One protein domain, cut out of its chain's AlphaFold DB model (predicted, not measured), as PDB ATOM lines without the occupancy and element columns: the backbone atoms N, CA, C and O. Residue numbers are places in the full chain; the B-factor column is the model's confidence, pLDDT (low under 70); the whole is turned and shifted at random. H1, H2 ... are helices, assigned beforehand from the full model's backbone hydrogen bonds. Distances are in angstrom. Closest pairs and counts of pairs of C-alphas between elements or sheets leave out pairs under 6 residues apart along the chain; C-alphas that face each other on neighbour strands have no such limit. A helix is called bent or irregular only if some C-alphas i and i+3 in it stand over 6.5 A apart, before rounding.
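AT A GLANCE: This is residues 148 to 304 of the 304 residues of an uncharacterized protein of Halobacteroides halobius (strain ATCC 35273 / DSM 5150 / MD-1) (UniProt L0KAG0). Helices H2, H3 and H5 lie side by side as a three-helix bundle, with H4 packed along the side of H3 as a helical hairpin. H6 crosses H2 and H5 steeply, while H1 and H7 pack on each other at the end where H2 begins and extend the body there. The printed part has 157 residues with seven named helices, H1 to H7 in order along the chain, and no named strand; its class is all helix. It is compact, with a radius of gyration of the C-alphas of 16.8 A, and spans 54 by 37 by 28 A.

IN THESE COORDINATES: H1 is residues 148 to 158, beginning at C-alpha 148 at (-31.886, 7.917, 3.383). H2 is residues 161 to 174, 20.3 A long, and H3 is residues 183 to 200, 25.7 A long. H4, residues 206 to 222, measures 23.9 A and is only just irregular: C-alphas 208 and 211 are 6.6 A apart. H5, residues 228 to 250, is the longest helix at 35.0 A, beginning at C-alpha 228 at (-29.864, -18.349, -42.618). H6 is residues 259 to 279, 30.0 A long. H7 is residues 283 to 299, 24.1 A long, ending at C-alpha 299 at (-37.021, 13.338, -6.678).

HOW THE PARTS SIT: H2 and H5 are the hubs, each touching three helices. They touch each other at a shallow tilt of 21 degrees, opposite ways; their closest C-alphas, those of Gly 173 and Lys 234, are 4.5 A apart. H3 touches H5 at a shallow tilt of 16 degrees, the same way, closest at the C-alphas of Ile 190 and Ile 237, 5.9 A. H2 and H3 are close but not clearly touching, with the C-alphas of Phe 169 and Gly 189 7.2 A apart. H3 and H4 form a helical hairpin at 23 degrees, closest at the C-alphas of Phe 198 and Gly 206, 5.1 A. H4 and H5 are only just apart, at 8.1 A. H6 touches H2 with residues 269 to 277 alone, at a steep tilt of 65 degrees; the closest C-alphas, those of Ala 167 and Phe 273, are 4.8 A apart. H6 touches H5 with residues 262 to 269 alone, closest at the C-alphas of Ser 246 and Tyr 262, 5.9 A. H7 touches H2, closest at the C-alphas of Ile 161 and Tyr 287, 6.8 A. H1 touches H7 at a steep tilt of 48 degrees, closest at the C-alphas of Ser 157 and Gly 294, 4.3 A. H1 and H2 meet only through their link. Every O i to N i+4 pair is within hydrogen-bond range in H1, H2, H3, H6 and H7; H4 has 11 of 13 and H5 16 of 19.

THE WHOLE: The two C-alphas farthest apart, those of Ala 148 and Arg 225, are 56.1 A apart. The printed part has no cut and no long link. Residues 223 to 228, of which 228 belongs to H5, stand free. The mean pLDDT of the printed part is 72.1; 60 residues are under 70, among them residues 175 to 181, 246 to 268 and 270 to 281.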
ATOM      1  N   ALA A 148     -31.079   9.104   3.695       77.38
ATOM      2  CA  ALA A 148     -31.886   7.917   3.383       77.38
ATOM      3  C   ALA A 148     -32.750   8.097   2.119       77.38
ATOM      4  O   ALA A 148     -32.951   7.159   1.354       77.38
ATOM      5  N   GLN A 149     -33.194   9.330   1.856       74.81
ATOM      6  CA  GLN A 149     -33.914   9.709   0.636       74.81
ATOM      7  C   GLN A 149     -33.099   9.409  -0.628       74.81
ATOM      8  O   GLN A 149     -33.638   8.860  -1.583       74.81
ATOM      9  N   PHE A 150     -31.794   9.694  -0.618       76.81
ATOM     10  CA  PHE A 150     -30.912   9.402  -1.745       76.81
ATOM     11  C   PHE A 150     -30.721   7.893  -1.937       76.81
ATOM     12  O   PHE A 150     -30.729   7.414  -3.068       76.81
ATOM     13  N   ILE A 151     -30.606   7.129  -0.845       75.25
ATOM     14  CA  ILE A 151     -30.508   5.661  -0.905       75.25
ATOM     15  C   ILE A 151     -31.782   5.063  -1.519       75.25
ATOM     16  O   ILE A 151     -31.687   4.193  -2.385       75.25
ATOM     17  N   ASN A 152     -32.956   5.576  -1.142       74.00
ATOM     18  CA  ASN A 152     -34.236   5.158  -1.717       74.00
ATOM     19  C   ASN A 152     -34.329   5.513  -3.210       74.00
ATOM     20  O   ASN A 152     -34.641   4.647  -4.024       74.00
ATOM     21  N   SER A 153     -33.977   6.743  -3.595       72.12
ATOM     22  CA  SER A 153     -33.900   7.161  -5.003       72.12
ATOM     23  C   SER A 153     -32.969   6.268  -5.825       72.12
ATOM     24  O   SER A 153     -33.285   5.886  -6.954       72.12
ATOM     25  N   LEU A 154     -31.827   5.890  -5.254       73.62
ATOM     26  CA  LEU A 154     -30.861   5.003  -5.888       73.62
ATOM     27  C   LEU A 154     -31.387   3.562  -5.997       73.62
ATOM     28  O   LEU A 154     -31.088   2.879  -6.971       73.62
ATOM     29  N   GLN A 155     -32.217   3.107  -5.056       72.94
ATOM     30  CA  GLN A 155     -32.890   1.809  -5.135       72.94
ATOM     31  C   GLN A 155     -33.962   1.769  -6.232       72.94
ATOM     32  O   GLN A 155     -34.015   0.790  -6.982       72.94
ATOM     33  N   VAL A 156     -34.765   2.830  -6.361       69.94
ATOM     34  CA  VAL A 156     -35.747   2.994  -7.449       69.94
ATOM     35  C   VAL A 156     -35.029   3.006  -8.800       69.94
ATOM     36  O   VAL A 156     -35.358   2.226  -9.692       69.94
ATOM     37  N   SER A 157     -33.963   3.800  -8.911       69.19
ATOM     38  CA  SER A 157     -33.109   3.853 -10.107       69.19
ATOM     39  C   SER A 157     -32.458   2.505 -10.408       69.19
ATOM     40  O   SER A 157     -32.365   2.090 -11.562       69.19
ATOM     41  N   GLY A 158     -32.055   1.783  -9.363       66.94
ATOM     42  CA  GLY A 158     -31.497   0.444  -9.456       66.94
ATOM     43  C   GLY A 158     -32.444  -0.567 -10.105       66.94
ATOM     44  O   GLY A 158     -31.993  -1.488 -10.785       66.94
ATOM     45  N   GLY A 159     -33.756  -0.361  -9.968       68.62
ATOM     46  CA  GLY A 159     -34.784  -1.147 -10.649       68.62
ATOM     47  C   GLY A 159     -34.778  -1.009 -12.177       68.62
ATOM     48  O   GLY A 159     -35.243  -1.923 -12.850       68.62
ATOM     49  N   LEU A 160     -34.208   0.071 -12.726       72.44
ATOM     50  CA  LEU A 160     -34.091   0.304 -14.174       72.44
ATOM     51  C   LEU A 160     -32.900  -0.436 -14.797       72.44
ATOM     52  O   LEU A 160     -32.873  -0.684 -16.001       72.44
ATOM     53  N   ILE A 161     -31.910  -0.806 -13.981       76.38
ATOM     54  CA  ILE A 161     -30.640  -1.380 -14.435       76.38
ATOM     55  C   ILE A 161     -30.823  -2.664 -15.273       76.38
ATOM     56  O   ILE A 161     -30.185  -2.764 -16.323       76.38
ATOM     57  N   PRO A 162     -31.680  -3.638 -14.904       76.38
ATOM     58  CA  PRO A 162     -31.896  -4.821 -15.740       76.38
ATOM     59  C   PRO A 162     -32.375  -4.483 -17.160       76.38
ATOM     60  O   PRO A 162     -31.962  -5.133 -18.118       76.38
ATOM     61  N   ILE A 163     -33.196  -3.436 -17.314       77.12
ATOM     62  CA  ILE A 163     -33.769  -3.016 -18.604       77.12
ATOM     63  C   ILE A 163     -32.688  -2.434 -19.515       77.12
ATOM     64  O   ILE A 163     -32.714  -2.660 -20.721       77.12
ATOM     65  N   ILE A 164     -31.680  -1.769 -18.945       77.44
ATOM     66  CA  ILE A 164     -30.484  -1.328 -19.680       77.44
ATOM     67  C   ILE A 164     -29.760  -2.533 -20.291       77.44
ATOM     68  O   ILE A 164     -29.383  -2.504 -21.463       77.44
ATOM     69  N   GLY A 165     -29.598  -3.606 -19.513       78.31
ATOM     70  CA  GLY A 165     -29.008  -4.855 -19.996       78.31
ATOM     71  C   GLY A 165     -29.829  -5.484 -21.125       78.31
ATOM     72  O   GLY A 165     -29.281  -5.863 -22.159       78.31
ATOM     73  N   LEU A 166     -31.158  -5.516 -20.991       81.94
ATOM     74  CA  LEU A 166     -32.047  -6.003 -22.052       81.94
ATOM     75  C   LEU A 166     -31.979  -5.146 -23.322       81.94
ATOM     76  O   LEU A 166     -31.938  -5.700 -24.420       81.94
ATOM     77  N   ALA A 167     -31.910  -3.818 -23.198       78.25
ATOM     78  CA  ALA A 167     -31.770  -2.907 -24.337       78.25
ATOM     79  C   ALA A 167     -30.469  -3.170 -25.110       78.25
ATOM     80  O   ALA A 167     -30.432  -3.069 -26.338       78.25
ATOM     81  N   LEU A 168     -29.407  -3.560 -24.404       76.94
ATOM     82  CA  LEU A 168     -28.139  -3.955 -25.004       76.94
ATOM     83  C   LEU A 168     -28.244  -5.288 -25.754       76.94
ATOM     84  O   LEU A 168     -27.793  -5.363 -26.898       76.94
ATOM     85  N   PHE A 169     -28.878  -6.308 -25.174       78.00
ATOM     86  CA  PHE A 169     -29.133  -7.569 -25.883       78.00
ATOM     87  C   PHE A 169     -30.037  -7.367 -27.105       78.00
ATOM     88  O   PHE A 169     -29.759  -7.922 -28.169       78.00
ATOM     89  N   LEU A 170     -31.056  -6.512 -26.997       78.88
ATOM     90  CA  LEU A 170     -31.895  -6.108 -28.124       78.88
ATOM     91  C   LEU A 170     -31.062  -5.406 -29.206       78.88
ATOM     92  O   LEU A 170     -31.180  -5.729 -30.388       78.88
ATOM     93  N   SER A 171     -30.150  -4.513 -28.808       73.81
ATOM     94  CA  SER A 171     -29.233  -3.845 -29.735       73.81
ATOM     95  C   SER A 171     -28.332  -4.818 -30.478       73.81
ATOM     96  O   SER A 171     -28.174  -4.716 -31.691       73.81
ATOM     97  N   GLN A 172     -27.795  -5.809 -29.778       72.00
ATOM     98  CA  GLN A 172     -26.928  -6.832 -30.360       72.00
ATOM     99  C   GLN A 172     -27.688  -7.831 -31.243       72.00
ATOM    100  O   GLN A 172     -27.108  -8.369 -32.186       72.00
ATOM    101  N   GLY A 173     -28.969  -8.078 -30.954       69.25
ATOM    102  CA  GLY A 173     -29.841  -8.912 -31.780       69.25
ATOM    103  C   GLY A 173     -30.288  -8.220 -33.071       69.25
ATOM    104  O   GLY A 173     -30.403  -8.873 -34.104       69.25
ATOM    105  N   VAL A 174     -30.513  -6.901 -33.038       72.31
ATOM    106  CA  VAL A 174     -31.109  -6.155 -34.163       72.31
ATOM    107  C   VAL A 174     -30.070  -5.413 -35.009       72.31
ATOM    108  O   VAL A 174     -30.241  -5.289 -36.221       72.31
ATOM    109  N   ASN A 175     -29.001  -4.886 -34.406       64.00
ATOM    110  CA  ASN A 175     -28.052  -4.031 -35.111       64.00
ATOM    111  C   ASN A 175     -26.888  -4.847 -35.709       64.00
ATOM    112  O   ASN A 175     -26.060  -5.368 -34.958       64.00
ATOM    113  N   PRO A 176     -26.745  -4.898 -37.048       57.12
ATOM    114  CA  PRO A 176     -25.677  -5.650 -37.703       57.12
ATOM    115  C   PRO A 176     -24.268  -5.136 -37.367       57.12
ATOM    116  O   PRO A 176     -23.319  -5.903 -37.451       57.12
ATOM    117  N   ILE A 177     -24.120  -3.877 -36.935       53.59
ATOM    118  CA  ILE A 177     -22.821  -3.298 -36.541       53.59
ATOM    119  C   ILE A 177     -22.295  -3.935 -35.244       53.59
ATOM    120  O   ILE A 177     -21.090  -4.089 -35.069       53.59
ATOM    121  N   PHE A 178     -23.199  -4.328 -34.343       52.88
ATOM    122  CA  PHE A 178     -22.867  -5.012 -33.090       52.88
ATOM    123  C   PHE A 178     -23.052  -6.531 -33.186       52.88
ATOM    124  O   PHE A 178     -22.804  -7.245 -32.210       52.88
ATOM    125  N   ALA A 179     -23.490  -7.033 -34.345       55.34
ATOM    126  CA  ALA A 179     -23.696  -8.449 -34.575       55.34
ATOM    127  C   ALA A 179     -22.342  -9.162 -34.598       55.34
ATOM    128  O   ALA A 179     -21.586  -9.106 -35.565       55.34
ATOM    129  N   ARG A 180     -22.039  -9.854 -33.500       63.03
ATOM    130  CA  ARG A 180     -20.897 -10.761 -33.424       63.03
ATOM    131  C   ARG A 180     -21.260 -12.034 -34.167       63.03
ATOM    132  O   ARG A 180     -22.183 -12.730 -33.761       63.03
ATOM    133  N   ASP A 181     -20.542 -12.353 -35.238       60.97
ATOM    134  CA  ASP A 181     -20.909 -13.451 -36.135       60.97
ATOM    135  C   ASP A 181     -20.521 -14.846 -35.589       60.97
ATOM    136  O   ASP A 181     -19.916 -15.671 -36.277       60.97
ATOM    137  N   ASN A 182     -20.860 -15.114 -34.322       73.38
ATOM    138  CA  ASN A 182     -20.472 -16.307 -33.578       73.38
ATOM    139  C   ASN A 182     -21.679 -16.936 -32.857       73.38
ATOM    140  O   ASN A 182     -22.264 -16.343 -31.953       73.38
ATOM    141  N   VAL A 183     -22.014 -18.182 -33.213       79.44
ATOM    142  CA  VAL A 183     -23.098 -18.970 -32.589       79.44
ATOM    143  C   VAL A 183     -22.898 -19.095 -31.077       79.44
ATOM    144  O   VAL A 183     -23.865 -19.030 -30.324       79.44
ATOM    145  N   TRP A 184     -21.645 -19.185 -30.619       80.75
ATOM    146  CA  TRP A 184     -21.296 -19.220 -29.197       80.75
ATOM    147  C   TRP A 184     -21.825 -18.003 -28.433       80.75
ATOM    148  O   TRP A 184     -22.319 -18.132 -27.315       80.75
ATOM    149  N   TYR A 185     -21.748 -16.826 -29.054       79.81
ATOM    150  CA  TYR A 185     -22.186 -15.567 -28.468       79.81
ATOM    151  C   TYR A 185     -23.712 -15.459 -28.399       79.81
ATOM    152  O   TYR A 185     -24.273 -14.978 -27.416       79.81
ATOM    153  N   TYR A 186     -24.405 -15.943 -29.427       80.31
ATOM    154  CA  TYR A 186     -25.860 -15.934 -29.414       80.31
ATOM    155  C   TYR A 186     -26.436 -16.976 -28.452       80.31
ATOM    156  O   TYR A 186     -27.371 -16.681 -27.709       80.31
ATOM    157  N   ALA A 187     -25.823 -18.160 -28.388       86.38
ATOM    158  CA  ALA A 187     -26.149 -19.181 -27.399       86.38
ATOM    159  C   ALA A 187     -25.956 -18.661 -25.964       86.38
ATOM    160  O   ALA A 187     -26.820 -18.868 -25.113       86.38
ATOM    161  N   TYR A 188     -24.872 -17.915 -25.726       87.44
ATOM    162  CA  TYR A 188     -24.627 -17.208 -24.470       87.44
ATOM    163  C   TYR A 188     -25.752 -16.224 -24.133       87.44
ATOM    164  O   TYR A 188     -26.253 -16.218 -23.009       87.44
ATOM    165  N   GLY A 189     -26.155 -15.388 -25.096       86.62
ATOM    166  CA  GLY A 189     -27.191 -14.383 -24.873       86.62
ATOM    167  C   GLY A 189     -28.527 -15.013 -24.501       86.62
ATOM    168  O   GLY A 189     -29.138 -14.611 -23.516       86.62
ATOM    169  N   ILE A 190     -28.933 -16.068 -25.210       88.38
ATOM    170  CA  ILE A 190     -30.147 -16.823 -24.877       88.38
ATOM    171  C   ILE A 190     -30.026 -17.454 -23.485       88.38
ATOM    172  O   ILE A 190     -30.938 -17.309 -22.675       88.38
ATOM    173  N   ALA A 191     -28.903 -18.106 -23.171       89.88
ATOM    174  CA  ALA A 191     -28.688 -18.713 -21.858       89.88
ATOM    175  C   ALA A 191     -28.739 -17.680 -20.722       89.88
ATOM    176  O   ALA A 191     -29.350 -17.936 -19.684       89.88
ATOM    177  N   THR A 192     -28.149 -16.501 -20.932       89.38
ATOM    178  CA  THR A 192     -28.169 -15.379 -19.984       89.38
ATOM    179  C   THR A 192     -29.592 -14.903 -19.741       89.38
ATOM    180  O   THR A 192     -30.021 -14.814 -18.595       89.38
ATOM    181  N   LEU A 193     -30.335 -14.650 -20.819       88.62
ATOM    182  CA  LEU A 193     -31.716 -14.187 -20.777       88.62
ATOM    183  C   LEU A 193     -32.625 -15.197 -20.059       88.62
ATOM    184  O   LEU A 193     -33.313 -14.832 -19.110       88.62
ATOM    185  N   VAL A 194     -32.561 -16.480 -20.424       87.88
ATOM    186  CA  VAL A 194     -33.338 -17.551 -19.775       87.88
ATOM    187  C   VAL A 194     -32.981 -17.686 -18.292       87.88
ATOM    188  O   VAL A 194     -33.866 -17.775 -17.441       87.88
ATOM    189  N   THR A 195     -31.692 -17.664 -17.954       88.12
ATOM    190  CA  THR A 195     -31.254 -17.785 -16.555       88.12
ATOM    191  C   THR A 195     -31.664 -16.564 -15.734       88.12
ATOM    192  O   THR A 195     -32.055 -16.717 -14.579       88.12
ATOM    193  N   ALA A 196     -31.631 -15.365 -16.322       85.12
ATOM    194  CA  ALA A 196     -32.089 -14.144 -15.672       85.12
ATOM    195  C   ALA A 196     -33.590 -14.202 -15.337       85.12
ATOM    196  O   ALA A 196     -33.956 -13.829 -14.225       85.12
ATOM    197  N   ILE A 197     -34.440 -14.745 -16.223       84.56
ATOM    198  CA  ILE A 197     -35.869 -14.975 -15.920       84.56
ATOM    199  C   ILE A 197     -36.015 -15.832 -14.665       84.56
ATOM    200  O   ILE A 197     -36.733 -15.458 -13.737       84.56
ATOM    201  N   PHE A 198     -35.339 -16.984 -14.626       85.88
ATOM    202  CA  PHE A 198     -35.427 -17.887 -13.482       85.88
ATOM    203  C   PHE A 198     -34.911 -17.219 -12.204       85.88
ATOM    204  O   PHE A 198     -35.573 -17.284 -11.170       85.88
ATOM    205  N   ALA A 199     -33.773 -16.527 -12.285       83.44
ATOM    206  CA  ALA A 199     -33.176 -15.811 -11.164       83.44
ATOM    207  C   ALA A 199     -34.115 -14.737 -10.590       83.44
ATOM    208  O   ALA A 199     -34.278 -14.662  -9.372       83.44
ATOM    209  N   PHE A 200     -34.752 -13.930 -11.442       78.94
ATOM    210  CA  PHE A 200     -35.661 -12.870 -10.999       78.94
ATOM    211  C   PHE A 200     -36.998 -13.399 -10.472       78.94
ATOM    212  O   PHE A 200     -37.587 -12.769  -9.599       78.94
ATOM    213  N   ASN A 201     -37.411 -14.596 -10.890       80.19
ATOM    214  CA  ASN A 201     -38.583 -15.300 -10.367       80.19
ATOM    215  C   ASN A 201     -38.279 -16.202  -9.152       80.19
ATOM    216  O   ASN A 201     -39.066 -17.082  -8.816       80.19
ATOM    217  N   ASN A 202     -37.140 -16.004  -8.477       80.25
ATOM    218  CA  ASN A 202     -36.700 -16.790  -7.313       80.25
ATOM    219  C   ASN A 202     -36.487 -18.296  -7.574       80.25
ATOM    220  O   ASN A 202     -36.339 -19.081  -6.635       80.25
ATOM    221  N   TYR A 203     -36.383 -18.718  -8.835       84.69
ATOM    222  CA  TYR A 203     -35.988 -20.076  -9.200       84.69
ATOM    223  C   TYR A 203     -34.460 -20.187  -9.212       84.69
ATOM    224  O   TYR A 203     -33.817 -20.205 -10.261       84.69
ATOM    225  N   TYR A 204     -33.855 -20.286  -8.025       80.94
ATOM    226  CA  TYR A 204     -32.394 -20.277  -7.861       80.94
ATOM    227  C   TYR A 204     -31.670 -21.451  -8.550       80.94
ATOM    228  O   TYR A 204     -30.502 -21.328  -8.914       80.94
ATOM    229  N   PHE A 205     -32.363 -22.568  -8.807       73.69
ATOM    230  CA  PHE A 205     -31.828 -23.683  -9.603       73.69
ATOM    231  C   PHE A 205     -31.620 -23.329 -11.083       73.69
ATOM    232  O   PHE A 205     -30.862 -24.019 -11.766       73.69
ATOM    233  N   GLY A 206     -32.208 -22.220 -11.554       75.12
ATOM    234  CA  GLY A 206     -31.964 -21.616 -12.867       75.12
ATOM    235  C   GLY A 206     -30.477 -21.506 -13.209       75.12
ATOM    236  O   GLY A 206     -30.082 -21.733 -14.347       75.12
ATOM    237  N   LEU A 207     -29.636 -21.258 -12.202       80.56
ATOM    238  CA  LEU A 207     -28.187 -21.122 -12.342       80.56
ATOM    239  C   LEU A 207     -27.503 -22.348 -12.954       80.56
ATOM    240  O   LEU A 207     -26.584 -22.204 -13.753       80.56
ATOM    241  N   ILE A 208     -27.956 -23.555 -12.612       80.69
ATOM    242  CA  ILE A 208     -27.378 -24.802 -13.137       80.69
ATOM    243  C   ILE A 208     -27.693 -24.939 -14.631       80.69
ATOM    244  O   ILE A 208     -26.899 -25.492 -15.393       80.69
ATOM    245  N   PHE A 209     -28.825 -24.386 -15.069       78.88
ATOM    246  CA  PHE A 209     -29.221 -24.406 -16.468       78.88
ATOM    247  C   PHE A 209     -28.394 -23.456 -17.329       78.88
ATOM    248  O   PHE A 209     -28.307 -23.698 -18.523       78.88
ATOM    249  N   PHE A 210     -27.725 -22.444 -16.768       88.62
ATOM    250  CA  PHE A 210     -26.905 -21.516 -17.551       88.62
ATOM    251  C   PHE A 210     -25.853 -22.220 -18.436       88.62
ATOM    252  O   PHE A 210     -25.934 -22.090 -19.662       88.62
ATOM    253  N   PRO A 211     -24.908 -23.020 -17.893       89.12
ATOM    254  CA  PRO A 211     -23.945 -23.741 -18.721       89.12
ATOM    255  C   PRO A 211     -24.628 -24.776 -19.621       89.12
ATOM    256  O   PRO A 211     -24.222 -24.942 -20.767       89.12
ATOM    257  N   VAL A 212     -25.675 -25.452 -19.134       88.38
ATOM    258  CA  VAL A 212     -26.376 -26.500 -19.889       88.38
ATOM    259  C   VAL A 212     -27.055 -25.920 -21.127       88.38
ATOM    260  O   VAL A 212     -26.840 -26.422 -22.226       88.38
ATOM    261  N   VAL A 213     -27.832 -24.847 -20.973       87.38
ATOM    262  CA  VAL A 213     -28.535 -24.151 -22.059       87.38
ATOM    263  C   VAL A 213     -27.526 -23.587 -23.046       87.38
ATOM    264  O   VAL A 213     -27.666 -23.813 -24.246       87.38
ATOM    265  N   TRP A 214     -26.471 -22.932 -22.559       89.12
ATOM    266  CA  TRP A 214     -25.442 -22.371 -23.428       89.12
ATOM    267  C   TRP A 214     -24.777 -23.454 -24.286       89.12
ATOM    268  O   TRP A 214     -24.755 -23.340 -25.513       89.12
ATOM    269  N   TYR A 215     -24.300 -24.540 -23.674       88.56
ATOM    270  CA  TYR A 215     -23.659 -25.633 -24.404       88.56
ATOM    271  C   TYR A 215     -24.607 -26.376 -25.333       88.56
ATOM    272  O   TYR A 215     -24.214 -26.728 -26.443       88.56
ATOM    273  N   THR A 216     -25.844 -26.604 -24.898       88.12
ATOM    274  CA  THR A 216     -26.847 -27.318 -25.689       88.12
ATOM    275  C   THR A 216     -27.202 -26.520 -26.935       88.12
ATOM    276  O   THR A 216     -27.176 -27.073 -28.031       88.12
ATOM    277  N   ILE A 217     -27.451 -25.212 -26.797       87.31
ATOM    278  CA  ILE A 217     -27.713 -24.338 -27.946       87.31
ATOM    279  C   ILE A 217     -26.474 -24.251 -28.833       87.31
ATOM    280  O   ILE A 217     -26.578 -24.388 -30.045       87.31
ATOM    281  N   TYR A 218     -25.283 -24.072 -28.266       86.56
ATOM    282  CA  TYR A 218     -24.080 -24.017 -29.089       86.56
ATOM    283  C   TYR A 218     -23.883 -25.310 -29.893       86.56
ATOM    284  O   TYR A 218     -23.709 -25.249 -31.104       86.56
ATOM    285  N   TYR A 219     -23.974 -26.475 -29.250       85.44
ATOM    286  CA  TYR A 219     -23.718 -27.761 -29.894       85.44
ATOM    287  C   TYR A 219     -24.789 -28.131 -30.920       85.44
ATOM    288  O   TYR A 219     -24.451 -28.540 -32.028       85.44
ATOM    289  N   LEU A 220     -26.075 -27.974 -30.588       84.06
ATOM    290  CA  LEU A 220     -27.161 -28.287 -31.521       84.06
ATOM    291  C   LEU A 220     -27.112 -27.385 -32.763       84.06
ATOM    292  O   LEU A 220     -27.423 -27.848 -33.858       84.06
ATOM    293  N   TRP A 221     -26.685 -26.125 -32.620       77.81
ATOM    294  CA  TRP A 221     -26.630 -25.180 -33.737       77.81
ATOM    295  C   TRP A 221     -25.307 -25.210 -34.510       77.81
ATOM    296  O   TRP A 221     -25.325 -24.924 -35.704       77.81
ATOM    297  N   ASP A 222     -24.187 -25.608 -33.901       73.94
ATOM    298  CA  ASP A 222     -22.910 -25.811 -34.609       73.94
ATOM    299  C   ASP A 222     -23.003 -26.943 -35.653       73.94
ATOM    300  O   ASP A 222     -22.360 -26.902 -36.702       73.94
ATOM    301  N   GLN A 223     -23.895 -27.915 -35.433       75.38
ATOM    302  CA  GLN A 223     -24.193 -28.976 -36.405       75.38
ATOM    303  C   GLN A 223     -24.942 -28.465 -37.653       75.38
ATOM    304  O   GLN A 223     -24.939 -29.123 -38.697       75.38
ATOM    305  N   ILE A 224     -25.571 -27.287 -37.590       72.06
ATOM    306  CA  ILE A 224     -26.404 -26.731 -38.662       72.06
ATOM    307  C   ILE A 224     -25.608 -25.643 -39.404       72.06
ATOM    308  O   ILE A 224     -25.664 -24.463 -39.077       72.06
ATOM    309  N   ARG A 225     -24.884 -26.021 -40.470       60.88
ATOM    310  CA  ARG A 225     -23.989 -25.130 -41.256       60.88
ATOM    311  C   ARG A 225     -24.682 -24.043 -42.108       60.88
ATOM    312  O   ARG A 225     -24.070 -23.466 -43.005       60.88
ATOM    313  N   SER A 226     -25.961 -23.765 -41.883       65.38
ATOM    314  CA  SER A 226     -26.755 -22.832 -42.694       65.38
ATOM    315  C   SER A 226     -26.555 -21.376 -42.252       65.38
ATOM    316  O   SER A 226     -26.801 -21.033 -41.100       65.38
ATOM    317  N   LEU A 227     -26.188 -20.477 -43.176       60.56
ATOM    318  CA  LEU A 227     -26.055 -19.035 -42.890       60.56
ATOM    319  C   LEU A 227     -27.380 -18.388 -42.448       60.56
ATOM    320  O   LEU A 227     -27.376 -17.558 -41.543       60.56
ATOM    321  N   LYS A 228     -28.521 -18.830 -43.006       65.12
ATOM    322  CA  LYS A 228     -29.864 -18.349 -42.618       65.12
ATOM    323  C   LYS A 228     -30.193 -18.639 -41.146       65.12
ATOM    324  O   LYS A 228     -31.065 -18.001 -40.572       65.12
ATOM    325  N   PHE A 229     -29.502 -19.600 -40.528       66.00
ATOM    326  CA  PHE A 229     -29.781 -20.034 -39.161       66.00
ATOM    327  C   PHE A 229     -29.235 -19.100 -38.077       66.00
ATOM    328  O   PHE A 229     -29.798 -19.044 -36.983       66.00
ATOM    329  N   LYS A 230     -28.187 -18.321 -38.371       69.94
ATOM    330  CA  LYS A 230     -27.664 -17.318 -37.431       69.94
ATOM    331  C   LYS A 230     -28.662 -16.185 -37.194       69.94
ATOM    332  O   LYS A 230     -28.763 -15.679 -36.079       69.94
ATOM    333  N   ASP A 231     -29.430 -15.824 -38.217       76.12
ATOM    334  CA  ASP A 231     -30.421 -14.752 -38.121       76.12
ATOM    335  C   ASP A 231     -31.617 -15.144 -37.243       76.12
ATOM    336  O   ASP A 231     -32.156 -14.292 -36.537       76.12
ATOM    337  N   TYR A 232     -31.968 -16.434 -37.170       80.62
ATOM    338  CA  TYR A 232     -32.974 -16.907 -36.213       80.62
ATOM    339  C   TYR A 232     -32.513 -16.747 -34.763       80.62
ATOM    340  O   TYR A 232     -33.293 -16.277 -33.943       80.62
ATOM    341  N   LEU A 233     -31.253 -17.062 -34.441       79.69
ATOM    342  CA  LEU A 233     -30.724 -16.875 -33.082       79.69
ATOM    343  C   LEU A 233     -30.710 -15.398 -32.668       79.69
ATOM    344  O   LEU A 233     -31.065 -15.067 -31.536       79.69
ATOM    345  N   LYS A 234     -30.354 -14.500 -33.594       77.56
ATOM    346  CA  LYS A 234     -30.431 -13.047 -33.384       77.56
ATOM    347  C   LYS A 234     -31.861 -12.595 -33.075       77.56
ATOM    348  O   LYS A 234     -32.084 -11.881 -32.098       77.56
ATOM    349  N   LEU A 235     -32.828 -13.053 -33.874       81.44
ATOM    350  CA  LEU A 235     -34.247 -12.763 -33.661       81.44
ATOM    351  C   LEU A 235     -34.746 -13.335 -32.333       81.44
ATOM    352  O   LEU A 235     -35.471 -12.647 -31.621       81.44
ATOM    353  N   SER A 236     -34.325 -14.544 -31.954       83.94
ATOM    354  CA  SER A 236     -34.673 -15.134 -30.659       83.94
ATOM    355  C   SER A 236     -34.188 -14.279 -29.493       83.94
ATOM    356  O   SER A 236     -34.949 -14.076 -28.556       83.94
ATOM    357  N   ILE A 237     -32.971 -13.727 -29.554       84.38
ATOM    358  CA  ILE A 237     -32.467 -12.803 -28.522       84.38
ATOM    359  C   ILE A 237     -33.318 -11.538 -28.460       84.38
ATOM    360  O   ILE A 237     -33.685 -11.117 -27.368       84.38
ATOM    361  N   ALA A 238     -33.659 -10.949 -29.610       81.44
ATOM    362  CA  ALA A 238     -34.488  -9.749 -29.658       81.44
ATOM    363  C   ALA A 238     -35.887  -9.998 -29.068       81.44
ATOM    364  O   ALA A 238     -36.346  -9.237 -28.218       81.44
ATOM    365  N   VAL A 239     -36.537 -11.094 -29.467       83.62
ATOM    366  CA  VAL A 239     -37.861 -11.487 -28.965       83.62
ATOM    367  C   VAL A 239     -37.807 -11.799 -27.470       83.62
ATOM    368  O   VAL A 239     -38.634 -11.295 -26.715       83.62
ATOM    369  N   LEU A 240     -36.807 -12.564 -27.020       85.69
ATOM    370  CA  LEU A 240     -36.618 -12.859 -25.601       85.69
ATOM    371  C   LEU A 240     -36.371 -11.585 -24.794       85.69
ATOM    372  O   LEU A 240     -36.976 -11.428 -23.747       85.69
ATOM    373  N   ALA A 241     -35.546 -10.651 -25.271       83.31
ATOM    374  CA  ALA A 241     -35.296  -9.400 -24.556       83.31
ATOM    375  C   ALA A 241     -36.588  -8.591 -24.331       83.31
ATOM    376  O   ALA A 241     -36.781  -8.049 -23.245       83.31
ATOM    377  N   VAL A 242     -37.491  -8.561 -25.319       79.06
ATOM    378  CA  VAL A 242     -38.802  -7.901 -25.200       79.06
ATOM    379  C   VAL A 242     -39.715  -8.638 -24.214       79.06
ATOM    380  O   VAL A 242     -40.281  -8.000 -23.331       79.06
ATOM    381  N   ILE A 243     -39.818  -9.969 -24.311       78.56
ATOM    382  CA  ILE A 243     -40.644 -10.780 -23.396       78.56
ATOM    383  C   ILE A 243     -40.136 -10.663 -21.951       78.56
ATOM    384  O   ILE A 243     -40.912 -10.538 -21.008       78.56
ATOM    385  N   ILE A 244     -38.822 -10.672 -21.754       76.75
ATOM    386  CA  ILE A 244     -38.222 -10.613 -20.419       76.75
ATOM    387  C   ILE A 244     -38.386  -9.234 -19.809       76.75
ATOM    388  O   ILE A 244     -38.545  -9.136 -18.593       76.75
ATOM    389  N   ALA A 245     -38.372  -8.178 -20.628       73.56
ATOM    390  CA  ALA A 245     -38.664  -6.844 -20.136       73.56
ATOM    391  C   ALA A 245     -40.011  -6.858 -19.407       73.56
ATOM    392  O   ALA A 245     -40.012  -6.516 -18.227       73.56
ATOM    393  N   SER A 246     -41.086  -7.369 -20.035       66.44
ATOM    394  CA  SER A 246     -42.419  -7.520 -19.412       66.44
ATOM    395  C   SER A 246     -42.403  -8.262 -18.070       66.44
ATOM    396  O   SER A 246     -43.046  -7.811 -17.127       66.44
ATOM    397  N   GLU A 247     -41.628  -9.338 -17.950       66.88
ATOM    398  CA  GLU A 247     -41.579 -10.178 -16.743       66.88
ATOM    399  C   GLU A 247     -40.810  -9.521 -15.579       66.88
ATOM    400  O   GLU A 247     -41.210  -9.606 -14.419       66.88
ATOM    401  N   ILE A 248     -39.710  -8.807 -15.858       63.84
ATOM    402  CA  ILE A 248     -38.925  -8.105 -14.821       63.84
ATOM    403  C   ILE A 248     -39.734  -6.967 -14.172       63.84
ATOM    404  O   ILE A 248     -39.492  -6.594 -13.020       63.84
ATOM    405  N   ILE A 249     -40.693  -6.413 -14.910       55.16
ATOM    406  CA  ILE A 249     -41.499  -5.256 -14.522       55.16
ATOM    407  C   ILE A 249     -42.583  -5.616 -13.504       55.16
ATOM    408  O   ILE A 249     -42.758  -4.874 -12.531       55.16
ATOM    409  N   GLU A 250     -43.291  -6.734 -13.702       46.16
ATOM    410  CA  GLU A 250     -44.302  -7.219 -12.746       46.16
ATOM    411  C   GLU A 250     -43.697  -7.434 -11.354       46.16
ATOM    412  O   GLU A 250     -44.326  -7.152 -10.339       46.16
ATOM    413  N   LEU A 251     -42.429  -7.851 -11.302       46.94
ATOM    414  CA  LEU A 251     -41.722  -8.154 -10.062       46.94
ATOM    415  C   LEU A 251     -41.368  -6.916  -9.216       46.94
ATOM    416  O   LEU A 251     -41.040  -7.073  -8.038       46.94
ATOM    417  N   ARG A 252     -41.367  -5.697  -9.783       47.94
ATOM    418  CA  ARG A 252     -40.805  -4.501  -9.113       47.94
ATOM    419  C   ARG A 252     -41.743  -3.312  -8.950       47.94
ATOM    420  O   ARG A 252     -41.444  -2.455  -8.122       47.94
ATOM    421  N   SER A 253     -42.838  -3.226  -9.697       42.41
ATOM    422  CA  SER A 253     -43.733  -2.063  -9.649       42.41
ATOM    423  C   SER A 253     -45.051  -2.393  -8.948       42.41
ATOM    424  O   SER A 253     -45.813  -3.234  -9.408       42.41
ATOM    425  N   GLN A 254     -45.342  -1.668  -7.862       44.12
ATOM    426  CA  GLN A 254     -46.662  -1.629  -7.213       44.12
ATOM    427  C   GLN A 254     -47.567  -0.510  -7.767       44.12
ATOM    428  O   GLN A 254     -48.673  -0.314  -7.271       44.12
ATOM    429  N   LEU A 255     -47.092   0.279  -8.740       41.31
ATOM    430  CA  LEU A 255     -47.650   1.608  -9.025       41.31
ATOM    431  C   LEU A 255     -48.735   1.643 -10.098       41.31
ATOM    432  O   LEU A 255     -49.562   2.551 -10.081       41.31
ATOM    433  N   LEU A 256     -48.766   0.674 -11.008       46.53
ATOM    434  CA  LEU A 256     -49.774   0.567 -12.061       46.53
ATOM    435  C   LEU A 256     -50.024  -0.915 -12.313       46.53
ATOM    436  O   LEU A 256     -49.066  -1.664 -12.417       46.53
ATOM    437  N   THR A 257     -51.282  -1.336 -12.401       46.44
ATOM    438  CA  THR A 257     -51.659  -2.701 -12.786       46.44
ATOM    439  C   THR A 257     -52.262  -2.686 -14.192       46.44
ATOM    440  O   THR A 257     -53.075  -1.823 -14.522       46.44
ATOM    441  N   GLY A 258     -51.865  -3.641 -15.039       54.75
ATOM    442  CA  GLY A 258     -52.483  -3.885 -16.349       54.75
ATOM    443  C   GLY A 258     -51.686  -3.408 -17.574       54.75
ATOM    444  O   GLY A 258     -50.536  -2.990 -17.481       54.75
ATOM    445  N   ALA A 259     -52.322  -3.484 -18.752       53.28
ATOM    446  CA  ALA A 259     -51.715  -3.332 -20.086       53.28
ATOM    447  C   ALA A 259     -50.856  -2.062 -20.288       53.28
ATOM    448  O   ALA A 259     -49.866  -2.086 -21.017       53.28
ATOM    449  N   LEU A 260     -51.214  -0.960 -19.625       49.62
ATOM    450  CA  LEU A 260     -50.566   0.346 -19.782       49.62
ATOM    451  C   LEU A 260     -49.149   0.374 -19.183       49.62
ATOM    452  O   LEU A 260     -48.263   1.030 -19.727       49.62
ATOM    453  N   GLN A 261     -48.908  -0.396 -18.117       57.75
ATOM    454  CA  GLN A 261     -47.580  -0.565 -17.531       57.75
ATOM    455  C   GLN A 261     -46.645  -1.249 -18.537       57.75
ATOM    456  O   GLN A 261     -45.570  -0.730 -18.820       57.75
ATOM    457  N   TYR A 262     -47.071  -2.366 -19.134       57.38
ATOM    458  CA  TYR A 262     -46.263  -3.099 -20.115       57.38
ATOM    459  C   TYR A 262     -45.858  -2.219 -21.302       57.38
ATOM    460  O   TYR A 262     -44.700  -2.250 -21.709       57.38
ATOM    461  N   ILE A 263     -46.781  -1.398 -21.818       58.91
ATOM    462  CA  ILE A 263     -46.514  -0.493 -22.945       58.91
ATOM    463  C   ILE A 263     -45.433   0.533 -22.578       58.91
ATOM    464  O   ILE A 263     -44.439   0.632 -23.289       58.91
ATOM    465  N   LEU A 264     -45.553   1.217 -21.435       60.06
ATOM    466  CA  LEU A 264     -44.593   2.251 -21.014       60.06
ATOM    467  C   LEU A 264     -43.164   1.726 -20.832       60.06
ATOM    468  O   LEU A 264     -42.190   2.442 -21.058       60.06
ATOM    469  N   TRP A 265     -43.020   0.475 -20.411       61.25
ATOM    470  CA  TRP A 265     -41.706  -0.116 -20.208       61.25
ATOM    471  C   TRP A 265     -41.112  -0.749 -21.463       61.25
ATOM    472  O   TRP A 265     -39.891  -0.715 -21.624       61.25
ATOM    473  N   ILE A 266     -41.941  -1.296 -22.356       59.88
ATOM    474  CA  ILE A 266     -41.503  -1.628 -23.715       59.88
ATOM    475  C   ILE A 266     -41.040  -0.341 -24.405       59.88
ATOM    476  O   ILE A 266     -39.968  -0.330 -25.003       59.88
ATOM    477  N   ASP A 267     -41.764   0.765 -24.231       58.03
ATOM    478  CA  ASP A 267     -41.356   2.077 -24.726       58.03
ATOM    479  C   ASP A 267     -40.035   2.528 -24.093       58.03
ATOM    480  O   ASP A 267     -39.138   2.956 -24.814       58.03
ATOM    481  N   LEU A 268     -39.838   2.359 -22.778       66.50
ATOM    482  CA  LEU A 268     -38.554   2.660 -22.135       66.50
ATOM    483  C   LEU A 268     -37.413   1.792 -22.689       66.50
ATOM    484  O   LEU A 268     -36.337   2.312 -22.978       66.50
ATOM    485  N   LEU A 269     -37.635   0.486 -22.863       70.75
ATOM    486  CA  LEU A 269     -36.669  -0.430 -23.477       70.75
ATOM    487  C   LEU A 269     -36.300   0.041 -24.888       70.75
ATOM    488  O   LEU A 269     -35.117   0.093 -25.230       70.75
ATOM    489  N   LEU A 270     -37.296   0.416 -25.693       68.31
ATOM    490  CA  LEU A 270     -37.117   0.910 -27.055       68.31
ATOM    491  C   LEU A 270     -36.413   2.272 -27.088       68.31
ATOM    492  O   LEU A 270     -35.559   2.482 -27.947       68.31
ATOM    493  N   VAL A 271     -36.702   3.169 -26.142       67.62
ATOM    494  CA  VAL A 271     -36.025   4.467 -25.986       67.62
ATOM    495  C   VAL A 271     -34.569   4.275 -25.572       67.62
ATOM    496  O   VAL A 271     -33.689   4.914 -26.142       67.62
ATOM    497  N   LEU A 272     -34.279   3.370 -24.635       66.38
ATOM    498  CA  LEU A 272     -32.907   3.046 -24.232       66.38
ATOM    499  C   LEU A 272     -32.137   2.379 -25.378       66.38
ATOM    500  O   LEU A 272     -30.993   2.744 -25.645       66.38
ATOM    501  N   PHE A 273     -32.775   1.460 -26.106       65.69
ATOM    502  CA  PHE A 273     -32.229   0.871 -27.327       65.69
ATOM    503  C   PHE A 273     -31.938   1.941 -28.391       65.69
ATOM    504  O   PHE A 273     -30.848   1.961 -28.970       65.69
ATOM    505  N   ALA A 274     -32.872   2.867 -28.620       57.94
ATOM    506  CA  ALA A 274     -32.676   3.996 -29.521       57.94
ATOM    507  C   ALA A 274     -31.513   4.877 -29.041       57.94
ATOM    508  O   ALA A 274     -30.643   5.211 -29.840       57.94
ATOM    509  N   GLY A 275     -31.426   5.175 -27.743       62.03
ATOM    510  CA  GLY A 275     -30.336   5.941 -27.140       62.03
ATOM    511  C   GLY A 275     -28.962   5.302 -27.362       62.03
ATOM    512  O   GLY A 275     -28.055   5.971 -27.859       62.03
ATOM    513  N   LEU A 276     -28.825   3.996 -27.098       62.56
ATOM    514  CA  LEU A 276     -27.607   3.227 -27.395       62.56
ATOM    515  C   LEU A 276     -27.210   3.351 -28.866       62.56
ATOM    516  O   LEU A 276     -26.036   3.527 -29.193       62.56
ATOM    517  N   ARG A 277     -28.192   3.256 -29.765       65.31
ATOM    518  CA  ARG A 277     -27.959   3.249 -31.208       65.31
ATOM    519  C   ARG A 277     -27.622   4.634 -31.766       65.31
ATOM    520  O   ARG A 277     -26.705   4.736 -32.578       65.31
ATOM    521  N   PHE A 278     -28.353   5.672 -31.367       66.19
ATOM    522  CA  PHE A 278     -28.204   7.031 -31.896       66.19
ATOM    523  C   PHE A 278     -26.976   7.740 -31.324       66.19
ATOM    524  O   PHE A 278     -26.210   8.325 -32.086       66.19
ATOM    525  N   PHE A 279     -26.756   7.650 -30.011       66.06
ATOM    526  CA  PHE A 279     -25.648   8.339 -29.345       66.06
ATOM    527  C   PHE A 279     -24.357   7.513 -29.296       66.06
ATOM    528  O   PHE A 279     -23.326   8.036 -28.888       66.06
ATOM    529  N   LYS A 280     -24.396   6.240 -29.728       66.12
ATOM    530  CA  LYS A 280     -23.263   5.296 -29.668       66.12
ATOM    531  C   LYS A 280     -22.667   5.160 -28.257       66.12
ATOM    532  O   LYS A 280     -21.463   4.970 -28.113       66.12
ATOM    533  N   LEU A 281     -23.514   5.262 -27.232       67.38
ATOM    534  CA  LEU A 281     -23.099   5.173 -25.832       67.38
ATOM    535  C   LEU A 281     -22.621   3.761 -25.488       67.38
ATOM    536  O   LEU A 281     -23.206   2.763 -25.920       67.38
ATOM    537  N   THR A 282     -21.596   3.677 -24.649       70.06
ATOM    538  CA  THR A 282     -21.192   2.442 -23.980       70.06
ATOM    539  C   THR A 282     -22.204   2.061 -22.900       70.06
ATOM    540  O   THR A 282     -22.935   2.891 -22.356       70.06
ATOM    541  N   THR A 283     -22.217   0.784 -22.517       69.12
ATOM    542  CA  THR A 283     -23.090   0.295 -21.440       69.12
ATOM    543  C   THR A 283     -22.822   0.976 -20.101       69.12
ATOM    544  O   THR A 283     -23.739   1.140 -19.304       69.12
ATOM    545  N   ILE A 284     -21.570   1.373 -19.846       73.69
ATOM    546  CA  ILE A 284     -21.192   2.100 -18.629       73.69
ATOM    547  C   ILE A 284     -21.812   3.498 -18.637       73.69
ATOM    548  O   ILE A 284     -22.409   3.909 -17.645       73.69
ATOM    549  N   GLU A 285     -21.704   4.221 -19.751       72.75
ATOM    550  CA  GLU A 285     -22.286   5.560 -19.872       72.75
ATOM    551  C   GLU A 285     -23.805   5.502 -19.719       72.75
ATOM    552  O   GLU A 285     -24.374   6.278 -18.952       72.75
ATOM    553  N   LEU A 286     -24.461   4.529 -20.360       72.94
ATOM    554  CA  LEU A 286     -25.901   4.353 -20.209       72.94
ATOM    555  C   LEU A 286     -26.297   3.962 -18.779       72.94
ATOM    556  O   LEU A 286     -27.307   4.456 -18.282       72.94
ATOM    557  N   TYR A 287     -25.503   3.126 -18.103       76.06
ATOM    558  CA  TYR A 287     -25.701   2.785 -16.694       76.06
ATOM    559  C   TYR A 287     -25.723   4.042 -15.814       76.06
ATOM    560  O   TYR A 287     -26.667   4.236 -15.049       76.06
ATOM    561  N   PHE A 288     -24.741   4.939 -15.961       78.12
ATOM    562  CA  PHE A 288     -24.702   6.177 -15.179       78.12
ATOM    563  C   PHE A 288     -25.803   7.167 -15.574       78.12
ATOM    564  O   PHE A 288     -26.431   7.746 -14.686       78.12
ATOM    565  N   ILE A 289     -26.092   7.329 -16.870       78.25
ATOM    566  CA  ILE A 289     -27.182   8.193 -17.349       78.25
ATOM    567  C   ILE A 289     -28.523   7.724 -16.781       78.25
ATOM    568  O   ILE A 289     -29.280   8.530 -16.249       78.25
ATOM    569  N   ALA A 290     -28.814   6.426 -16.844       73.44
ATOM    570  CA  ALA A 290     -30.070   5.880 -16.349       73.44
ATOM    571  C   ALA A 290     -30.189   5.976 -14.822       73.44
ATOM    572  O   ALA A 290     -31.275   6.262 -14.324       73.44
ATOM    573  N   ILE A 291     -29.090   5.796 -14.078       75.81
ATOM    574  CA  ILE A 291     -29.086   6.042 -12.630       75.81
ATOM    575  C   ILE A 291     -29.400   7.510 -12.336       75.81
ATOM    576  O   ILE A 291     -30.251   7.788 -11.497       75.81
ATOM    577  N   LEU A 292     -28.764   8.450 -13.038       78.19
ATOM    578  CA  LEU A 292     -29.021   9.880 -12.856       78.19
ATOM    579  C   LEU A 292     -30.470  10.244 -13.198       78.19
ATOM    580  O   LEU A 292     -31.132  10.909 -12.403       78.19
ATOM    581  N   LEU A 293     -30.987   9.770 -14.334       74.69
ATOM    582  CA  LEU A 293     -32.379   9.985 -14.738       74.69
ATOM    583  C   LEU A 293     -33.366   9.357 -13.750       74.69
ATOM    584  O   LEU A 293     -34.382   9.974 -13.441       74.69
ATOM    585  N   GLY A 294     -33.059   8.173 -13.218       70.12
ATOM    586  CA  GLY A 294     -33.859   7.527 -12.182       70.12
ATOM    587  C   GLY A 294     -33.894   8.340 -10.886       70.12
ATOM    588  O   GLY A 294     -34.968   8.543 -10.317       70.12
ATOM    589  N   ILE A 295     -32.746   8.877 -10.451       72.38
ATOM    590  CA  ILE A 295     -32.654   9.705  -9.242       72.38
ATOM    591  C   ILE A 295     -33.474  10.978  -9.442       72.38
ATOM    592  O   ILE A 295     -34.334  11.275  -8.613       72.38
ATOM    593  N   ILE A 296     -33.265  11.675 -10.562       73.38
ATOM    594  CA  ILE A 296     -34.012  12.876 -10.947       73.38
ATOM    595  C   ILE A 296     -35.517  12.573 -10.963       73.38
ATOM    596  O   ILE A 296     -36.288  13.227 -10.263       73.38
ATOM    597  N   GLY A 297     -35.938  11.531 -11.685       69.69
ATOM    598  CA  GLY A 297     -37.339  11.123 -11.782       69.69
ATOM    599  C   GLY A 297     -37.964  10.803 -10.424       69.69
ATOM    600  O   GLY A 297     -39.094  11.210 -10.162       69.69
ATOM    601  N   SER A 298     -37.222  10.147  -9.527       67.19
ATOM    602  CA  SER A 298     -37.705   9.855  -8.174       67.19
ATOM    603  C   SER A 298     -37.864  11.107  -7.306       67.19
ATOM    604  O   SER A 298     -38.848  11.234  -6.582       67.19
ATOM    605  N   GLN A 299     -36.950  12.076  -7.421       73.00
ATOM    606  CA  GLN A 299     -37.021  13.338  -6.678       73.00
ATOM    607  C   GLN A 299     -38.190  14.213  -7.141       73.00
ATOM    608  O   GLN A 299     -38.822  14.873  -6.319       73.00
ATOM    609  N   TYR A 300     -38.526  14.166  -8.432       73.06
ATOM    610  CA  TYR A 300     -39.715  14.819  -8.982       73.06
ATOM    611  C   TYR A 300     -41.014  14.019  -8.768       73.06
ATOM    612  O   TYR A 300     -42.078  14.452  -9.201       73.06
ATOM    613  N   GLY A 301     -40.953  12.860  -8.101       62.72
ATOM    614  CA  GLY A 301     -42.116  12.015  -7.825       62.72
ATOM    615  C   GLY A 301     -42.694  11.304  -9.052       62.72
ATOM    616  O   GLY A 301     -43.802  10.778  -8.964       62.72
ATOM    617  N   LEU A 302     -41.960  11.279 -10.170       59.69
ATOM    618  CA  LEU A 302     -42.321  10.571 -11.406       59.69
ATOM    619  C   LEU A 302     -42.087   9.059 -11.287       59.69
ATOM    620  O   LEU A 302     -42.747   8.275 -11.963       59.69
ATOM    621  N   LEU A 303     -41.149   8.658 -10.424       58.59
ATOM    622  CA  LEU A 303     -40.836   7.270 -10.084       58.59
ATOM    623  C   LEU A 303     -40.944   7.116  -8.559       58.59
ATOM    624  O   LEU A 303     -40.435   7.963  -7.825       58.59
ATOM    625  N   ARG A 304     -41.615   6.071  -8.071       53.69
ATOM    626  CA  ARG A 304     -41.737   5.767  -6.636       53.69
ATOM    627  C   ARG A 304     -41.366   4.318  -6.359       53.69
ATOM    628  O   ARG A 304     -41.533   3.486  -7.276       53.69
TER     629      ARG A 304